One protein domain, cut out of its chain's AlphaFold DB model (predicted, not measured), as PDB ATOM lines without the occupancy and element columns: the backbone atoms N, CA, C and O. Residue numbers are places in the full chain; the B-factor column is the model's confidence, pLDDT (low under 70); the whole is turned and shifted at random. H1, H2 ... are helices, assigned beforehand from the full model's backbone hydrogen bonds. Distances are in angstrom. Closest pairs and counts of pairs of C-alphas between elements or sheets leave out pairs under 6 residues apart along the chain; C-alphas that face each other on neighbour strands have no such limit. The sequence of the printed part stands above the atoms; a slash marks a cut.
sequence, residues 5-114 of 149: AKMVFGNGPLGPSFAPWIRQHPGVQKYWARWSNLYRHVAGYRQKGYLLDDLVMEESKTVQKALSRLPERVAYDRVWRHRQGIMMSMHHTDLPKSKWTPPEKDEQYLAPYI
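Overview. This is residues 5 to 114 of the 149 residues of a protein of Cryptococcus neoformans var. grubii c45 (UniProt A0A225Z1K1). Two long helices, H3 and H7, form two separate sides of a loosely joined frame, with the short helix H5 near its middle and H6 at a corner beyond the beginning of H7. The short helices H1 and H2 lie at the end of the frame away from H7, while the long stretch of residues 92 to 110 folds back from the end of H7 to H8, which packs on H6. The printed part has 110 residues with eight named helices, H1 to H8 in order along the chain, and no named strand; its class is all helix. It is only just compact, close to loose, with a radius of gyration of the C-alphas of 15.5 A and spans of 41 by 32 by 22 A.

Along the chain. Begin at C-alpha 5, at (-15.100, -5.614, -29.013), where H1 starts and runs to residue 8. Next come H2, residues 19 to 22, and H3, residues 26 to 42, whose first and last C-alphas are 24.4 A apart. Find H4 at residues 45 to 48, H5 at 52 to 55 and H6 at 61 to 67. Then look for C-alpha 72 at (16.462, -4.161, -43.318): from there H7 runs 29.0 A to residue 91. H8, residues 111 to 114, ends at C-alpha 114, at (1.223, -5.588, -37.052).

Arrangement. Look first at H1, which is apart from H3, and then at H2, which is close to H3 but not clearly touching it, with the closest C-alphas, those of Ile 22 and Gln 29, 5.4 A apart. H3 and H4 meet only through their link, and H3 is apart from H7. H4 and H7 only just touch, with 3 pairs of C-alphas within 8 A, H7 with residues 84 to 88 alone; the closest C-alphas are those of Lys 48 and Gly 85, 5.1 A apart. H5 is close to H7 but not clearly touching, and its closest C-alphas to H7 are those of Asp 54 and Arg 78, 7.1 A apart. H6 and H7 are close but not clearly touching, about perpendicular at 74 degrees, with Leu 67 and Ala 75 the closest at 7.4 A between C-alphas. H6 and H8 touch, the closest C-alphas being those of Ala 66 and Tyr 113, 5.1 A apart. In the backbone, every O i to N i+4 pair is within hydrogen-bond range in H6 and H7, and 11 of 13 are in H3; H1, H2, H4, H5 and H8 are too short for such a pair.

Size, cuts and confidence. The two C-alphas farthest apart are those of His 25 and His 91, at 43.7 A. The printed part has no cut, and its one long link is that from H7 to H8, with 19 residues. In the B-factor column, the mean pLDDT of the printed part is 91.9, and residues 5 to 11 are under 70.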
ATOM      1  N   ALA A   5     -15.930  -4.465 -29.347       65.19
ATOM      2  CA  ALA A   5     -15.100  -5.614 -29.013       65.19
ATOM      3  C   ALA A   5     -13.599  -5.356 -29.249       65.19
ATOM      4  O   ALA A   5     -12.797  -5.669 -28.376       65.19
ATOM      5  N   LYS A   6     -13.209  -4.705 -30.356       67.94
ATOM      6  CA  LYS A   6     -11.804  -4.325 -30.612       67.94
ATOM      7  C   LYS A   6     -11.281  -3.270 -29.632       67.94
ATOM      8  O   LYS A   6     -10.088  -3.239 -29.342       67.94
ATOM      9  N   MET A   7     -12.155  -2.407 -29.108       69.69
ATOM     10  CA  MET A   7     -11.763  -1.405 -28.108       69.69
ATOM     11  C   MET A   7     -11.559  -2.012 -26.716       69.69
ATOM     12  O   MET A   7     -10.642  -1.598 -26.016       69.69
ATOM     13  N   VAL A   8     -12.394  -2.984 -26.330       64.31
ATOM     14  CA  VAL A   8     -12.428  -3.552 -24.969       64.31
ATOM     15  C   VAL A   8     -11.542  -4.790 -24.826       64.31
ATOM     16  O   VAL A   8     -10.794  -4.892 -23.861       64.31
ATOM     17  N   PHE A   9     -11.589  -5.715 -25.788       61.94
ATOM     18  CA  PHE A   9     -10.834  -6.975 -25.745       61.94
ATOM     19  C   PHE A   9      -9.499  -6.909 -26.508       61.94
ATOM     20  O   PHE A   9      -8.664  -7.797 -26.367       61.94
ATOM     21  N   GLY A  10      -9.270  -5.822 -27.253       65.25
ATOM     22  CA  GLY A  10      -8.002  -5.498 -27.906       65.25
ATOM     23  C   GLY A  10      -7.736  -6.159 -29.252       65.25
ATOM     24  O   GLY A  10      -8.381  -7.124 -29.650       65.25
ATOM     25  N   ASN A  11      -6.772  -5.582 -29.978       67.88
ATOM     26  CA  ASN A  11      -6.307  -6.053 -31.286       67.88
ATOM     27  C   ASN A  11      -5.000  -6.851 -31.124       67.88
ATOM     28  O   ASN A  11      -3.928  -6.409 -31.541       67.88
ATOM     29  N   GLY A  12      -5.080  -8.014 -30.475       79.62
ATOM     30  CA  GLY A  12      -3.933  -8.908 -30.297       79.62
ATOM     31  C   GLY A  12      -2.753  -8.239 -29.557       79.62
ATOM     32  O   GLY A  12      -2.965  -7.682 -28.480       79.62
ATOM     33  N   PRO A  13      -1.518  -8.268 -30.100       83.44
ATOM     34  CA  PRO A  13      -0.300  -7.846 -29.394       83.44
ATOM     35  C   PRO A  13      -0.204  -6.338 -29.103       83.44
ATOM     36  O   PRO A  13       0.609  -5.935 -28.278       83.44
ATOM     37  N   LEU A  14      -1.026  -5.498 -29.745       85.19
ATOM     38  CA  LEU A  14      -1.078  -4.050 -29.477       85.19
ATOM     39  C   LEU A  14      -2.017  -3.685 -28.312       85.19
ATOM     40  O   LEU A  14      -2.079  -2.519 -27.918       85.19
ATOM     41  N   GLY A  15      -2.747  -4.661 -27.766       84.19
ATOM     42  CA  GLY A  15      -3.667  -4.467 -26.648       84.19
ATOM     43  C   GLY A  15      -4.960  -3.708 -27.000       84.19
ATOM     44  O   GLY A  15      -5.249  -3.427 -28.172       84.19
ATOM     45  N   PRO A  16      -5.799  -3.413 -25.989       84.75
ATOM     46  CA  PRO A  16      -7.011  -2.611 -26.142       84.75
ATOM     47  C   PRO A  16      -6.695  -1.165 -26.519       84.75
ATOM     48  O   PRO A  16      -5.809  -0.529 -25.949       84.75
ATOM     49  N   SER A  17      -7.446  -0.622 -27.484       84.44
ATOM     50  CA  SER A  17      -7.251   0.749 -27.956       84.44
ATOM     51  C   SER A  17      -8.559   1.527 -28.037       84.44
ATOM     52  O   SER A  17      -9.368   1.345 -28.946       84.44
ATOM     53  N   PHE A  18      -8.710   2.491 -27.130       86.00
ATOM     54  CA  PHE A  18      -9.751   3.523 -27.190       86.00
ATOM     55  C   PHE A  18      -9.342   4.729 -28.048       86.00
ATOM     56  O   PHE A  18     -10.129   5.657 -28.246       86.00
ATOM     57  N   ALA A  19      -8.120   4.730 -28.592       86.25
ATOM     58  CA  ALA A  19      -7.578   5.860 -29.338       86.25
ATOM     59  C   ALA A  19      -8.464   6.304 -30.521       86.25
ATOM     60  O   ALA A  19      -8.642   7.511 -30.684       86.25
ATOM     61  N   PRO A  20      -9.073   5.406 -31.325       86.50
ATOM     62  CA  PRO A  20      -9.955   5.834 -32.409       86.50
ATOM     63  C   PRO A  20     -11.196   6.592 -31.923       86.50
ATOM     64  O   PRO A  20     -11.635   7.502 -32.616       86.50
ATOM     65  N   TRP A  21     -11.749   6.242 -30.756       88.19
ATOM     66  CA  TRP A  21     -12.902   6.929 -30.162       88.19
ATOM     67  C   TRP A  21     -12.509   8.285 -29.563       88.19
ATOM     68  O   TRP A  21     -13.175   9.291 -29.808       88.19
ATOM     69  N   ILE A  22     -11.375   8.341 -28.853       89.75
ATOM     70  CA  ILE A  22     -10.845   9.583 -28.269       89.75
ATOM     71  C   ILE A  22     -10.562  10.622 -29.364       89.75
ATOM     72  O   ILE A  22     -10.906  11.788 -29.202       89.75
ATOM     73  N   ARG A  23      -9.986  10.205 -30.501       89.00
ATOM     74  CA  ARG A  23      -9.677  11.097 -31.637       89.00
ATOM     75  C   ARG A  23     -10.910  11.729 -32.293       89.00
ATOM     76  O   ARG A  23     -10.764  12.732 -32.976       89.00
ATOM     77  N   GLN A  24     -12.103  11.168 -32.102       91.19
ATOM     78  CA  GLN A  24     -13.344  11.745 -32.634       91.19
ATOM     79  C   GLN A  24     -13.856  12.919 -31.794       91.19
ATOM     80  O   GLN A  24     -14.657  13.708 -32.285       91.19
ATOM     81  N   HIS A  25     -13.404  13.041 -30.542       92.69
ATOM     82  CA  HIS A  25     -13.897  14.023 -29.580       92.69
ATOM     83  C   HIS A  25     -12.776  15.014 -29.217       92.69
ATOM     84  O   HIS A  25     -11.963  14.721 -28.337       92.69
ATOM     85  N   PRO A  26     -12.727  16.217 -29.824       91.69
ATOM     86  CA  PRO A  26     -11.593  17.137 -29.676       91.69
ATOM     87  C   PRO A  26     -11.311  17.590 -28.233       91.69
ATOM     88  O   PRO A  26     -10.152  17.773 -27.857       91.69
ATOM     89  N   GLY A  27     -12.347  17.766 -27.405       93.31
ATOM     90  CA  GLY A  27     -12.185  18.149 -25.995       93.31
ATOM     91  C   GLY A  27     -11.537  17.042 -25.160       93.31
ATOM     92  O   GLY A  27     -10.554  17.274 -24.454       93.31
ATOM     93  N   VAL A  28     -12.037  15.816 -25.322       92.56
ATOM     94  CA  VAL A  28     -11.510  14.610 -24.669       92.56
ATOM     95  C   VAL A  28     -10.083  14.336 -25.146       92.56
ATOM     96  O   VAL A  28      -9.202  14.079 -24.330       92.56
ATOM     97  N   GLN A  29      -9.817  14.480 -26.446       93.25
ATOM     98  CA  GLN A  29      -8.482  14.322 -27.017       93.25
ATOM     99  C   GLN A  29      -7.463  15.275 -26.384       93.25
ATOM    100  O   GLN A  29      -6.384  14.829 -26.005       93.25
ATOM    101  N   LYS A  30      -7.781  16.569 -26.240       92.94
ATOM    102  CA  LYS A  30      -6.865  17.548 -25.623       92.94
ATOM    103  C   LYS A  30      -6.556  17.204 -24.168       92.94
ATOM    104  O   LYS A  30      -5.402  17.304 -23.752       92.94
ATOM    105  N   TYR A  31      -7.573  16.787 -23.414       93.19
ATOM    106  CA  TYR A  31      -7.406  16.346 -22.031       93.19
ATOM    107  C   TYR A  31      -6.483  15.122 -21.948       93.19
ATOM    108  O   TYR A  31      -5.456  15.161 -21.271       93.19
ATOM    109  N   TRP A  32      -6.785  14.068 -22.709       93.75
ATOM    110  CA  TRP A  32      -6.004  12.830 -22.702       93.75
ATOM    111  C   TRP A  32      -4.608  12.975 -23.304       93.75
ATOM    112  O   TRP A  32      -3.696  12.277 -22.872       93.75
ATOM    113  N   ALA A  33      -4.395  13.887 -24.253       92.25
ATOM    114  CA  ALA A  33      -3.075  14.132 -24.829       92.25
ATOM    115  C   ALA A  33      -2.068  14.609 -23.772       92.25
ATOM    116  O   ALA A  33      -0.924  14.159 -23.771       92.25
ATOM    117  N   ARG A  34      -2.492  15.467 -22.831       92.81
ATOM    118  CA  ARG A  34      -1.636  15.933 -21.725       92.81
ATOM    119  C   ARG A  34      -1.202  14.771 -20.833       92.81
ATOM    120  O   ARG A  34      -0.011  14.596 -20.590       92.81
ATOM    121  N   TRP A  35      -2.163  13.946 -20.423       94.25
ATOM    122  CA  TRP A  35      -1.910  12.762 -19.602       94.25
ATOM    123  C   TRP A  35      -1.067  11.712 -20.330       94.25
ATOM    124  O   TRP A  35      -0.143  11.155 -19.747       94.25
ATOM    125  N   SER A  36      -1.323  11.486 -21.618       92.75
ATOM    126  CA  SER A  36      -0.552  10.554 -22.445       92.75
ATOM    127  C   SER A  36       0.905  10.994 -22.599       92.75
ATOM    128  O   SER A  36       1.811  10.171 -22.468       92.75
ATOM    129  N   ASN A  37       1.148  12.286 -22.826       93.06
ATOM    130  CA  ASN A  37       2.504  12.820 -22.933       93.06
ATOM    131  C   ASN A  37       3.260  12.727 -21.604       93.06
ATOM    132  O   ASN A  37       4.427  12.334 -21.603       93.06
ATOM    133  N   LEU A  38       2.591  13.019 -20.482       94.44
ATOM    134  CA  LEU A  38       3.165  12.844 -19.148       94.44
ATOM    135  C   LEU A  38       3.525  11.376 -18.892       94.44
ATOM    136  O   LEU A  38       4.651  11.083 -18.501       94.44
ATOM    137  N   TYR A  39       2.605  10.454 -19.182       94.94
ATOM    138  CA  TYR A  39       2.829   9.022 -19.010       94.94
ATOM    139  C   TYR A  39       4.035   8.526 -19.818       94.94
ATOM    140  O   TYR A  39       4.915   7.876 -19.263       94.94
ATOM    141  N   ARG A  40       4.136   8.891 -21.103       93.50
ATOM    142  CA  ARG A  40       5.288   8.516 -21.945       93.50
ATOM    143  C   ARG A  40       6.607   9.078 -21.426       93.50
ATOM    144  O   ARG A  40       7.635   8.422 -21.552       93.50
ATOM    145  N   HIS A  41       6.590  10.284 -20.860       92.94
ATOM    146  CA  HIS A  41       7.780  10.877 -20.263       92.94
ATOM    147  C   HIS A  41       8.218  10.120 -19.002       92.94
ATOM    148  O   HIS A  41       9.390   9.775 -18.875       92.94
ATOM    149  N   VAL A  42       7.269   9.806 -18.114       95.69
ATOM    150  CA  VAL A  42       7.519   9.082 -16.856       95.69
ATOM    151  C   VAL A  42       7.907   7.622 -17.099       95.69
ATOM    152  O   VAL A  42       8.723   7.084 -16.359       95.69
ATOM    153  N   ALA A  43       7.394   6.988 -18.158       94.31
ATOM    154  CA  ALA A  43       7.741   5.614 -18.525       94.31
ATOM    155  C   ALA A  43       9.241   5.414 -18.826       94.31
ATOM    156  O   ALA A  43       9.719   4.284 -18.823       94.31
ATOM    157  N   GLY A  44       9.992   6.486 -19.109       93.50
ATOM    158  CA  GLY A  44      11.460   6.467 -19.112       93.50
ATOM    159  C   GLY A  44      12.130   5.721 -20.272       93.50
ATOM    160  O   GLY A  44      13.339   5.835 -20.439       93.50
ATOM    161  N   TYR A  45      11.391   5.020 -21.137       95.38
ATOM    162  CA  TYR A  45      11.974   4.260 -22.256       95.38
ATOM    163  C   TYR A  45      12.838   5.124 -23.192       95.38
ATOM    164  O   TYR A  45      13.892   4.688 -23.652       95.38
ATOM    165  N   ARG A  46      12.455   6.391 -23.400       95.31
ATOM    166  CA  ARG A  46      13.217   7.357 -24.211       95.31
ATOM    167  C   ARG A  46      14.586   7.703 -23.616       95.31
ATOM    168  O   ARG A  46      15.497   8.040 -24.367       95.31
ATOM    169  N   GLN A  47      14.746   7.592 -22.294       94.56
ATOM    170  CA  GLN A  47      16.022   7.821 -21.596       94.56
ATOM    171  C   GLN A  47      17.039   6.715 -21.910       94.56
ATOM    172  O   GLN A  47      18.246   6.949 -21.898       94.56
ATOM    173  N   LYS A  48      16.537   5.527 -22.272       94.19
ATOM    174  CA  LYS A  48      17.317   4.373 -22.738       94.19
ATOM    175  C   LYS A  48      17.492   4.328 -24.262       94.19
ATOM    176  O   LYS A  48      18.095   3.390 -24.772       94.19
ATOM    177  N   GLY A  49      16.995   5.335 -24.985       94.00
ATOM    178  CA  GLY A  49      17.102   5.421 -26.445       94.00
ATOM    179  C   GLY A  49      16.102   4.544 -27.206       94.00
ATOM    180  O   GLY A  49      16.237   4.388 -28.417       94.00
ATOM    181  N   TYR A  50      15.102   3.982 -26.522       96.19
ATOM    182  CA  TYR A  50      14.044   3.195 -27.154       96.19
ATOM    183  C   TYR A  50      12.998   4.072 -27.845       96.19
ATOM    184  O   TYR A  50      12.796   5.240 -27.488       96.19
ATOM    185  N   LEU A  51      12.303   3.464 -28.803       96.00
ATOM    186  CA  LEU A  51      11.017   3.923 -29.325       96.00
ATOM    187  C   LEU A  51       9.880   3.144 -28.656       96.00
ATOM    188  O   LEU A  51      10.098   2.058 -28.120       96.00
ATOM    189  N   LEU A  52       8.656   3.667 -28.706       94.56
ATOM    190  CA  LEU A  52       7.496   2.999 -28.103       94.56
ATOM    191  C   LEU A  52       7.281   1.577 -28.653       94.56
ATOM    192  O   LEU A  52       7.009   0.654 -27.888       94.56
ATOM    193  N   ASP A  53       7.442   1.403 -29.964       95.31
ATOM    194  CA  ASP A  53       7.246   0.121 -30.650       95.31
ATOM    195  C   ASP A  53       8.325  -0.924 -30.301       95.31
ATOM    196  O   ASP A  53       8.102  -2.116 -30.499       95.31
ATOM    197  N   ASP A  54       9.467  -0.510 -29.730       95.62
ATOM    198  CA  ASP A  54      10.495  -1.436 -29.230       95.62
ATOM    199  C   ASP A  54      10.022  -2.196 -27.975       95.62
ATOM    200  O   ASP A  54      10.564  -3.246 -27.653       95.62
ATOM    201  N   LEU A  55       9.004  -1.687 -27.272       93.12
ATOM    202  CA  LEU A  55       8.468  -2.282 -26.041       93.12
ATOM    203  C   LEU A  55       7.387  -3.345 -26.296       93.12
ATOM    204  O   LEU A  55       6.843  -3.911 -25.347       93.12
ATOM    205  N   VAL A  56       7.021  -3.581 -27.557       93.38
ATOM    206  CA  VAL A  56       6.010  -4.578 -27.925       93.38
ATOM    207  C   VAL A  56       6.592  -5.984 -27.773       93.38
ATOM    208  O   VAL A  56       7.687  -6.257 -28.261       93.38
ATOM    209  N   MET A  57       5.835  -6.889 -27.146       92.00
ATOM    210  CA  MET A  57       6.228  -8.292 -26.965       92.00
ATOM    211  C   MET A  57       6.421  -8.997 -28.314       92.00
ATOM    212  O   MET A  57       5.489  -9.084 -29.120       92.00
ATOM    213  N   GLU A  58       7.622  -9.517 -28.556       90.56
ATOM    214  CA  GLU A  58       8.023 -10.093 -29.845       90.56
ATOM    215  C   GLU A  58       7.772 -11.603 -29.959       90.56
ATOM    216  O   GLU A  58       7.851 -12.168 -31.048       90.56
ATOM    217  N   GLU A  59       7.401 -12.271 -28.867       91.44
ATOM    218  CA  GLU A  59       7.145 -13.715 -28.809       91.44
ATOM    219  C   GLU A  59       5.828 -14.122 -29.493       91.44
ATOM    220  O   GLU A  59       5.573 -15.304 -29.729       91.44
ATOM    221  N   SER A  60       4.979 -13.155 -29.847       92.56
ATOM    222  CA  SER A  60       3.763 -13.412 -30.614       92.56
ATOM    223  C   SER A  60       4.075 -13.684 -32.088       92.56
ATOM    224  O   SER A  60       4.775 -12.909 -32.741       92.56
ATOM    225  N   LYS A  61       3.465 -14.732 -32.659       93.94
ATOM    226  CA  LYS A  61       3.600 -15.090 -34.087       93.94
ATOM    227  C   LYS A  61       3.254 -13.922 -35.019       93.94
ATOM    228  O   LYS A  61       3.931 -13.719 -36.026       93.94
ATOM    229  N   THR A  62       2.243 -13.129 -34.661       94.00
ATOM    230  CA  THR A  62       1.823 -11.934 -35.409       94.00
ATOM    231  C   THR A  62       2.948 -10.894 -35.457       94.00
ATOM    232  O   THR A  62       3.217 -10.318 -36.511       94.00
ATOM    233  N   VAL A  63       3.642 -10.678 -34.334       95.50
ATOM    234  CA  VAL A  63       4.742  -9.706 -34.235       95.50
ATOM    235  C   VAL A  63       5.986 -10.223 -34.949       95.50
ATOM    236  O   VAL A  63       6.604  -9.466 -35.686       95.50
ATOM    237  N   GLN A  64       6.303 -11.517 -34.848       96.25
ATOM    238  CA  GLN A  64       7.400 -12.122 -35.616       96.25
ATOM    239  C   GLN A  64       7.190 -11.977 -37.129       96.25
ATOM    240  O   GLN A  64       8.113 -11.610 -37.856       96.25
ATOM    241  N   LYS A  65       5.959 -12.195 -37.610       96.12
ATOM    242  CA  LYS A  65       5.597 -11.975 -39.018       96.12
ATOM    243  C   LYS A  65       5.638 -10.493 -39.407       96.12
ATOM    244  O   LYS A  65       5.935 -10.176 -40.553       96.12
ATOM    245  N   ALA A  66       5.348  -9.578 -38.485       96.81
ATOM    246  CA  ALA A  66       5.502  -8.144 -38.725       96.81
ATOM    247  C   ALA A  66       6.985  -7.736 -38.802       96.81
ATOM    248  O   ALA A  66       7.364  -6.988 -39.699       96.81
ATOM    249  N   LEU A  67       7.835  -8.275 -37.922       96.44
ATOM    250  CA  LEU A  67       9.281  -8.033 -37.916       96.44
ATOM    251  C   LEU A  67       9.963  -8.546 -39.188       96.44
ATOM    252  O   LEU A  67      10.869  -7.887 -39.687       96.44
ATOM    253  N   SER A  68       9.511  -9.665 -39.761       96.31
ATOM    254  CA  SER A  68      10.065 -10.169 -41.025       96.31
ATOM    255  C   SER A  68       9.712  -9.313 -42.250       96.31
ATOM    256  O   SER A  68      10.349  -9.452 -43.290       96.31
ATOM    257  N   ARG A  69       8.718  -8.419 -42.142       96.62
ATOM    258  CA  ARG A  69       8.314  -7.476 -43.204       96.62
ATOM    259  C   ARG A  69       9.031  -6.134 -43.133       96.62
ATOM    260  O   ARG A  69       8.898  -5.331 -44.058       96.62
ATOM    261  N   LEU A  70       9.722  -5.856 -42.032       96.06
ATOM    262  CA  LEU A  70      10.395  -4.581 -41.848       96.06
ATOM    263  C   LEU A  70      11.512  -4.395 -42.885       96.06
ATOM    264  O   LEU A  70      12.218  -5.354 -43.205       96.06
ATOM    265  N   PRO A  71      11.750  -3.158 -43.354       97.25
ATOM    266  CA  PRO A  71      12.944  -2.848 -44.123       97.25
ATOM    267  C   PRO A  71      14.203  -3.159 -43.309       97.25
ATOM    268  O   PRO A  71      14.275  -2.837 -42.119       97.25
ATOM    269  N   GLU A  72      15.225  -3.706 -43.966       96.31
ATOM    270  CA  GLU A  72      16.462  -4.161 -43.318       96.31
ATOM    271  C   GLU A  72      17.123  -3.072 -42.458       96.31
ATOM    272  O   GLU A  72      17.508  -3.322 -41.317       96.31
ATOM    273  N   ARG A  73      17.169  -1.829 -42.955       96.62
ATOM    274  CA  ARG A  73      17.719  -0.687 -42.210       96.62
ATOM    275  C   ARG A  73      16.991  -0.444 -40.886       96.62
ATOM    276  O   ARG A  73      17.631  -0.254 -39.859       96.62
ATOM    277  N   VAL A  74      15.659  -0.480 -40.900       96.25
ATOM    278  CA  VAL A  74      14.844  -0.246 -39.696       96.25
ATOM    279  C   VAL A  74      15.015  -1.403 -38.713       96.25
ATOM    280  O   VAL A  74      15.120  -1.174 -37.508       96.25
ATOM    281  N   ALA A  75      15.096  -2.637 -39.219       96.50
ATOM    282  CA  ALA A  75      15.379  -3.812 -38.401       96.50
ATOM    283  C   ALA A  75      16.760  -3.716 -37.725       96.50
ATOM    284  O   ALA A  75      16.877  -3.973 -36.527       96.50
ATOM    285  N   TYR A  76      17.790  -3.273 -38.452       97.56
ATOM    286  CA  TYR A  76      19.120  -3.029 -37.890       97.56
ATOM    287  C   TYR A  76      19.090  -1.952 -36.796       97.56
ATOM    288  O   TYR A  76      19.579  -2.182 -35.686       97.56
ATOM    289  N   ASP A  77      18.458  -0.807 -37.073       96.69
ATOM    290  CA  ASP A  77      18.345   0.299 -36.118       96.69
ATOM    291  C   ASP A  77      17.602  -0.134 -34.839       96.69
ATOM    292  O   ASP A  77      17.992   0.243 -33.729       96.69
ATOM    293  N   ARG A  78      16.566  -0.978 -34.968       96.19
ATOM    294  CA  ARG A  78      15.864  -1.607 -33.833       96.19
ATOM    295  C   ARG A  78      16.818  -2.443 -32.988       96.19
ATOM    296  O   ARG A  78      16.870  -2.262 -31.770       96.19
ATOM    297  N   VAL A  79      17.570  -3.352 -33.608       96.75
ATOM    298  CA  VAL A  79      18.511  -4.236 -32.900       96.75
ATOM    299  C   VAL A  79      19.586  -3.423 -32.176       96.75
ATOM    300  O   VAL A  79      19.950  -3.749 -31.045       96.75
ATOM    301  N   TRP A  80      20.064  -2.337 -32.785       96.88
ATOM    302  CA  TRP A  80      21.013  -1.431 -32.145       96.88
ATOM    303  C   TRP A  80      20.433  -0.777 -30.880       96.88
ATOM    304  O   TRP A  80      21.087  -0.822 -29.835       96.88
ATOM    305  N   ARG A  81      19.192  -0.261 -30.929       96.50
ATOM    306  CA  ARG A  81      18.504   0.307 -29.748       96.50
ATOM    307  C   ARG A  81      18.344  -0.717 -28.625       96.50
ATOM    308  O   ARG A  81      18.642  -0.404 -27.476       96.50
ATOM    309  N   HIS A  82      17.967  -1.953 -28.957       96.19
ATOM    310  CA  HIS A  82      17.859  -3.051 -27.986       96.19
ATOM    311  C   HIS A  82      19.186  -3.355 -27.306       96.19
ATOM    312  O   HIS A  82      19.259  -3.388 -26.080       96.19
ATOM    313  N   ARG A  83      20.266  -3.499 -28.076       96.56
ATOM    314  CA  ARG A  83      21.600  -3.712 -27.501       96.56
ATOM    315  C   ARG A  83      22.002  -2.560 -26.584       96.56
ATOM    316  O   ARG A  83      22.492  -2.809 -25.487       96.56
ATOM    317  N   GLN A  84      21.769  -1.315 -27.004       95.94
ATOM    318  CA  GLN A  84      22.058  -0.148 -26.175       95.94
ATOM    319  C   GLN A  84      21.276  -0.166 -24.864       95.94
ATOM    320  O   GLN A  84      21.877  -0.035 -23.800       95.94
ATOM    321  N   GLY A  85      19.959  -0.343 -24.919       95.38
ATOM    322  CA  GLY A  85      19.132  -0.298 -23.722       95.38
ATOM    323  C   GLY A  85      19.381  -1.474 -22.775       95.38
ATOM    324  O   GLY A  85      19.312  -1.281 -21.563       95.38
ATOM    325  N   ILE A  86      19.751  -2.656 -23.289       95.38
ATOM    326  CA  ILE A  86      20.221  -3.786 -22.470       95.38
ATOM    327  C   ILE A  86      21.517  -3.412 -21.741       95.38
ATOM    328  O   ILE A  86      21.597  -3.591 -20.527       95.38
ATOM    329  N   MET A  87      22.498  -2.827 -22.439       95.50
ATOM    330  CA  MET A  87      23.748  -2.369 -21.814       95.50
ATOM    331  C   MET A  87      23.490  -1.315 -20.733       95.50
ATOM    332  O   MET A  87      23.996  -1.429 -19.621       95.50
ATOM    333  N   MET A  88      22.654  -0.316 -21.021       95.44
ATOM    334  CA  MET A  88      22.267   0.718 -20.051       95.44
ATOM    335  C   MET A  88      21.559   0.119 -18.829       95.44
ATOM    336  O   MET A  88      21.837   0.496 -17.692       95.44
ATOM    337  N   SER A  89      20.693  -0.874 -19.051       94.19
ATOM    338  CA  SER A  89      20.024  -1.596 -17.971       94.19
ATOM    339  C   SER A  89      21.001  -2.387 -17.105       94.19
ATOM    340  O   SER A  89      20.852  -2.382 -15.888       94.19
ATOM    341  N   MET A  90      21.995  -3.039 -17.713       96.62
ATOM    342  CA  MET A  90      23.039  -3.789 -17.006       96.62
ATOM    343  C   MET A  90      23.912  -2.878 -16.138       96.62
ATOM    344  O   MET A  90      24.298  -3.255 -15.039       96.62
ATOM    345  N   HIS A  91      24.196  -1.664 -16.611       96.19
ATOM    346  CA  HIS A  91      24.955  -0.670 -15.853       96.19
ATOM    347  C   HIS A  91      24.112   0.114 -14.841       96.19
ATOM    348  O   HIS A  91      24.675   0.883 -14.069       96.19
ATOM    349  N   HIS A  92      22.787  -0.066 -14.827       95.31
ATOM    350  CA  HIS A  92      21.853   0.747 -14.040       95.31
ATOM    351  C   HIS A  92      22.019   2.261 -14.280       95.31
ATOM    352  O   HIS A  92      21.856   3.071 -13.371       95.31
ATOM    353  N   THR A  93      22.343   2.645 -15.518       95.75
ATOM    354  CA  THR A  93      22.585   4.037 -15.924       95.75
ATOM    355  C   THR A  93      21.776   4.384 -17.160       95.75
ATOM    356  O   THR A  93      21.662   3.563 -18.067       95.75
ATOM    357  N   ASP A  94      21.294   5.619 -17.249       95.19
ATOM    358  CA  ASP A  94      20.634   6.125 -18.453       95.19
ATOM    359  C   ASP A  94      21.638   6.702 -19.458       95.19
ATOM    360  O   ASP A  94      22.783   7.021 -19.121       95.19
ATOM    361  N   LEU A  95      21.201   6.893 -20.708       95.56
ATOM    362  CA  LEU A  95      22.019   7.629 -21.666       95.56
ATOM    363  C   LEU A  95      22.187   9.096 -21.236       95.56
ATOM    364  O   LEU A  95      21.327   9.658 -20.553       95.56
ATOM    365  N   PRO A  96      23.237   9.783 -21.721       95.75
ATOM    366  CA  PRO A  96      23.305  11.236 -21.651       95.75
ATOM    367  C   PRO A  96      22.052  11.878 -22.263       95.75
ATOM    368  O   PRO A  96      21.591  11.444 -23.321       95.75
ATOM    369  N   LYS A  97      21.546  12.956 -21.650       94.12
ATOM    370  CA  LYS A  97      20.303  13.643 -22.065       94.12
ATOM    371  C   LYS A  97      20.268  14.044 -23.545       94.12
ATOM    372  O   LYS A  97      19.202  14.054 -24.146       94.12
ATOM    373  N   SER A  98      21.421  14.343 -24.147       95.12
ATOM    374  CA  SER A  98      21.537  14.683 -25.574       95.12
ATOM    375  C   SER A  98      21.219  13.521 -26.518       95.12
ATOM    376  O   SER A  98      20.896  13.753 -27.680       95.12
ATOM    377  N   LYS A  99      21.315  12.278 -26.034       94.31
ATOM    378  CA  LYS A  99      21.041  11.052 -26.794       94.31
ATOM    379  C   LYS A  99      19.662  10.460 -26.502       94.31
ATOM    380  O   LYS A  99      19.338   9.407 -27.041       94.31
ATOM    381  N   TRP A 100      18.861  11.098 -25.649       95.31
ATOM    382  CA  TRP A 100      17.496  10.650 -25.395       95.31
ATOM    383  C   TRP A 100      16.653  10.806 -26.654       95.31
ATOM    384  O   TRP A 100      16.790  11.789 -27.386       95.31
ATOM    385  N   THR A 101      15.750   9.856 -26.889       94.88
ATOM    386  CA  THR A 101      14.815   9.943 -28.010       94.88
ATOM    387  C   THR A 101      13.913  11.167 -27.809       94.88
ATOM    388  O   THR A 101      13.163  11.214 -26.826       94.88
ATOM    389  N   PRO A 102      13.943  12.170 -28.706       95.06
ATOM    390  CA  PRO A 102      13.023  13.292 -28.617       95.06
ATOM    391  C   PRO A 102      11.594  12.819 -28.924       95.06
ATOM    392  O   PRO A 102      11.410  11.869 -29.685       95.06
ATOM    393  N   PRO A 103      10.563  13.490 -28.383       93.69
ATOM    394  CA  PRO A 103       9.166  13.108 -28.602       93.69
ATOM    395  C   PRO A 103       8.767  13.073 -30.083       93.69
ATOM    396  O   PRO A 103       7.883  12.307 -30.442       93.69
ATOM    397  N   GLU A 104       9.416  13.882 -30.921       93.56
ATOM    398  CA  GLU A 104       9.158  13.975 -32.363       93.56
ATOM    399  C   GLU A 104       9.647  12.750 -33.141       93.56
ATOM    400  O   GLU A 104       9.029  12.381 -34.129       93.56
ATOM    401  N   LYS A 105      10.726  12.101 -32.681       92.81
ATOM    402  CA  LYS A 105      11.295  10.900 -33.323       92.81
ATOM    403  C   LYS A 105      10.694   9.596 -32.794       92.81
ATOM    404  O   LYS A 105      11.099   8.521 -33.222       92.81
ATOM    405  N   ASP A 106       9.775   9.677 -31.832       93.69
ATOM    406  CA  ASP A 106       9.087   8.519 -31.258       93.69
ATOM    407  C   ASP A 106       7.957   8.046 -32.184       93.69
ATOM    408  O   ASP A 106       6.766   8.215 -31.908       93.69
ATOM    409  N   GLU A 107       8.368   7.517 -33.334       92.19
ATOM    410  CA  GLU A 107       7.499   7.062 -34.415       92.19
ATOM    411  C   GLU A 107       7.094   5.589 -34.250       92.19
ATOM    412  O   GLU A 107       7.857   4.750 -33.767       92.19
ATOM    413  N   GLN A 108       5.879   5.265 -34.702       93.00
ATOM    414  CA  GLN A 108       5.323   3.909 -34.679       93.00
ATOM    415  C   GLN A 108       5.696   3.143 -35.953       93.00
ATOM    416  O   GLN A 108       4.912   3.068 -36.903       93.00
ATOM    417  N   TYR A 109       6.916   2.612 -35.995       95.56
ATOM    418  CA  TYR A 109       7.461   1.943 -37.177       95.56
ATOM    419  C   TYR A 109       6.957   0.496 -37.368       95.56
ATOM    420  O   TYR A 109       6.967  -0.006 -38.490       95.56
ATOM    421  N   LEU A 110       6.522  -0.191 -36.305       95.56
ATOM    422  CA  LEU A 110       6.131  -1.608 -36.301       95.56
ATOM    423  C   LEU A 110       4.610  -1.793 -36.273       95.56
ATOM    424  O   LEU A 110       4.077  -2.684 -36.941       95.56
ATOM    425  N   ALA A 111       3.894  -0.927 -35.550       93.62
ATOM    426  CA  ALA A 111       2.436  -0.944 -35.457       93.62
ATOM    427  C   ALA A 111       1.693  -1.057 -36.813       93.62
ATOM    428  O   ALA A 111       0.733  -1.833 -36.882       93.62
ATOM    429  N   PRO A 112       2.075  -0.356 -37.907       94.31
ATOM    430  CA  PRO A 112       1.398  -0.519 -39.197       94.31
ATOM    431  C   PRO A 112       1.521  -1.942 -39.759       94.31
ATOM    432  O   PRO A 112       0.530  -2.487 -40.240       94.31
ATOM    433  N   TYR A 113       2.689  -2.577 -39.635       95.75
ATOM    434  CA  TYR A 113       2.906  -3.951 -40.095       95.75
ATOM    435  C   TYR A 113       2.131  -4.964 -39.252       95.75
ATOM    436  O   TYR A 113       1.554  -5.902 -39.800       95.75
ATOM    437  N   ILE A 114       2.048  -4.750 -37.934       94.88
ATOM    438  CA  ILE A 114       1.223  -5.588 -37.052       94.88
ATOM    439  C   ILE A 114      -0.251  -5.508 -37.464       94.88
ATOM    440  O   ILE A 114      -0.907  -6.537 -37.603       94.88
TER     441      ILE A 114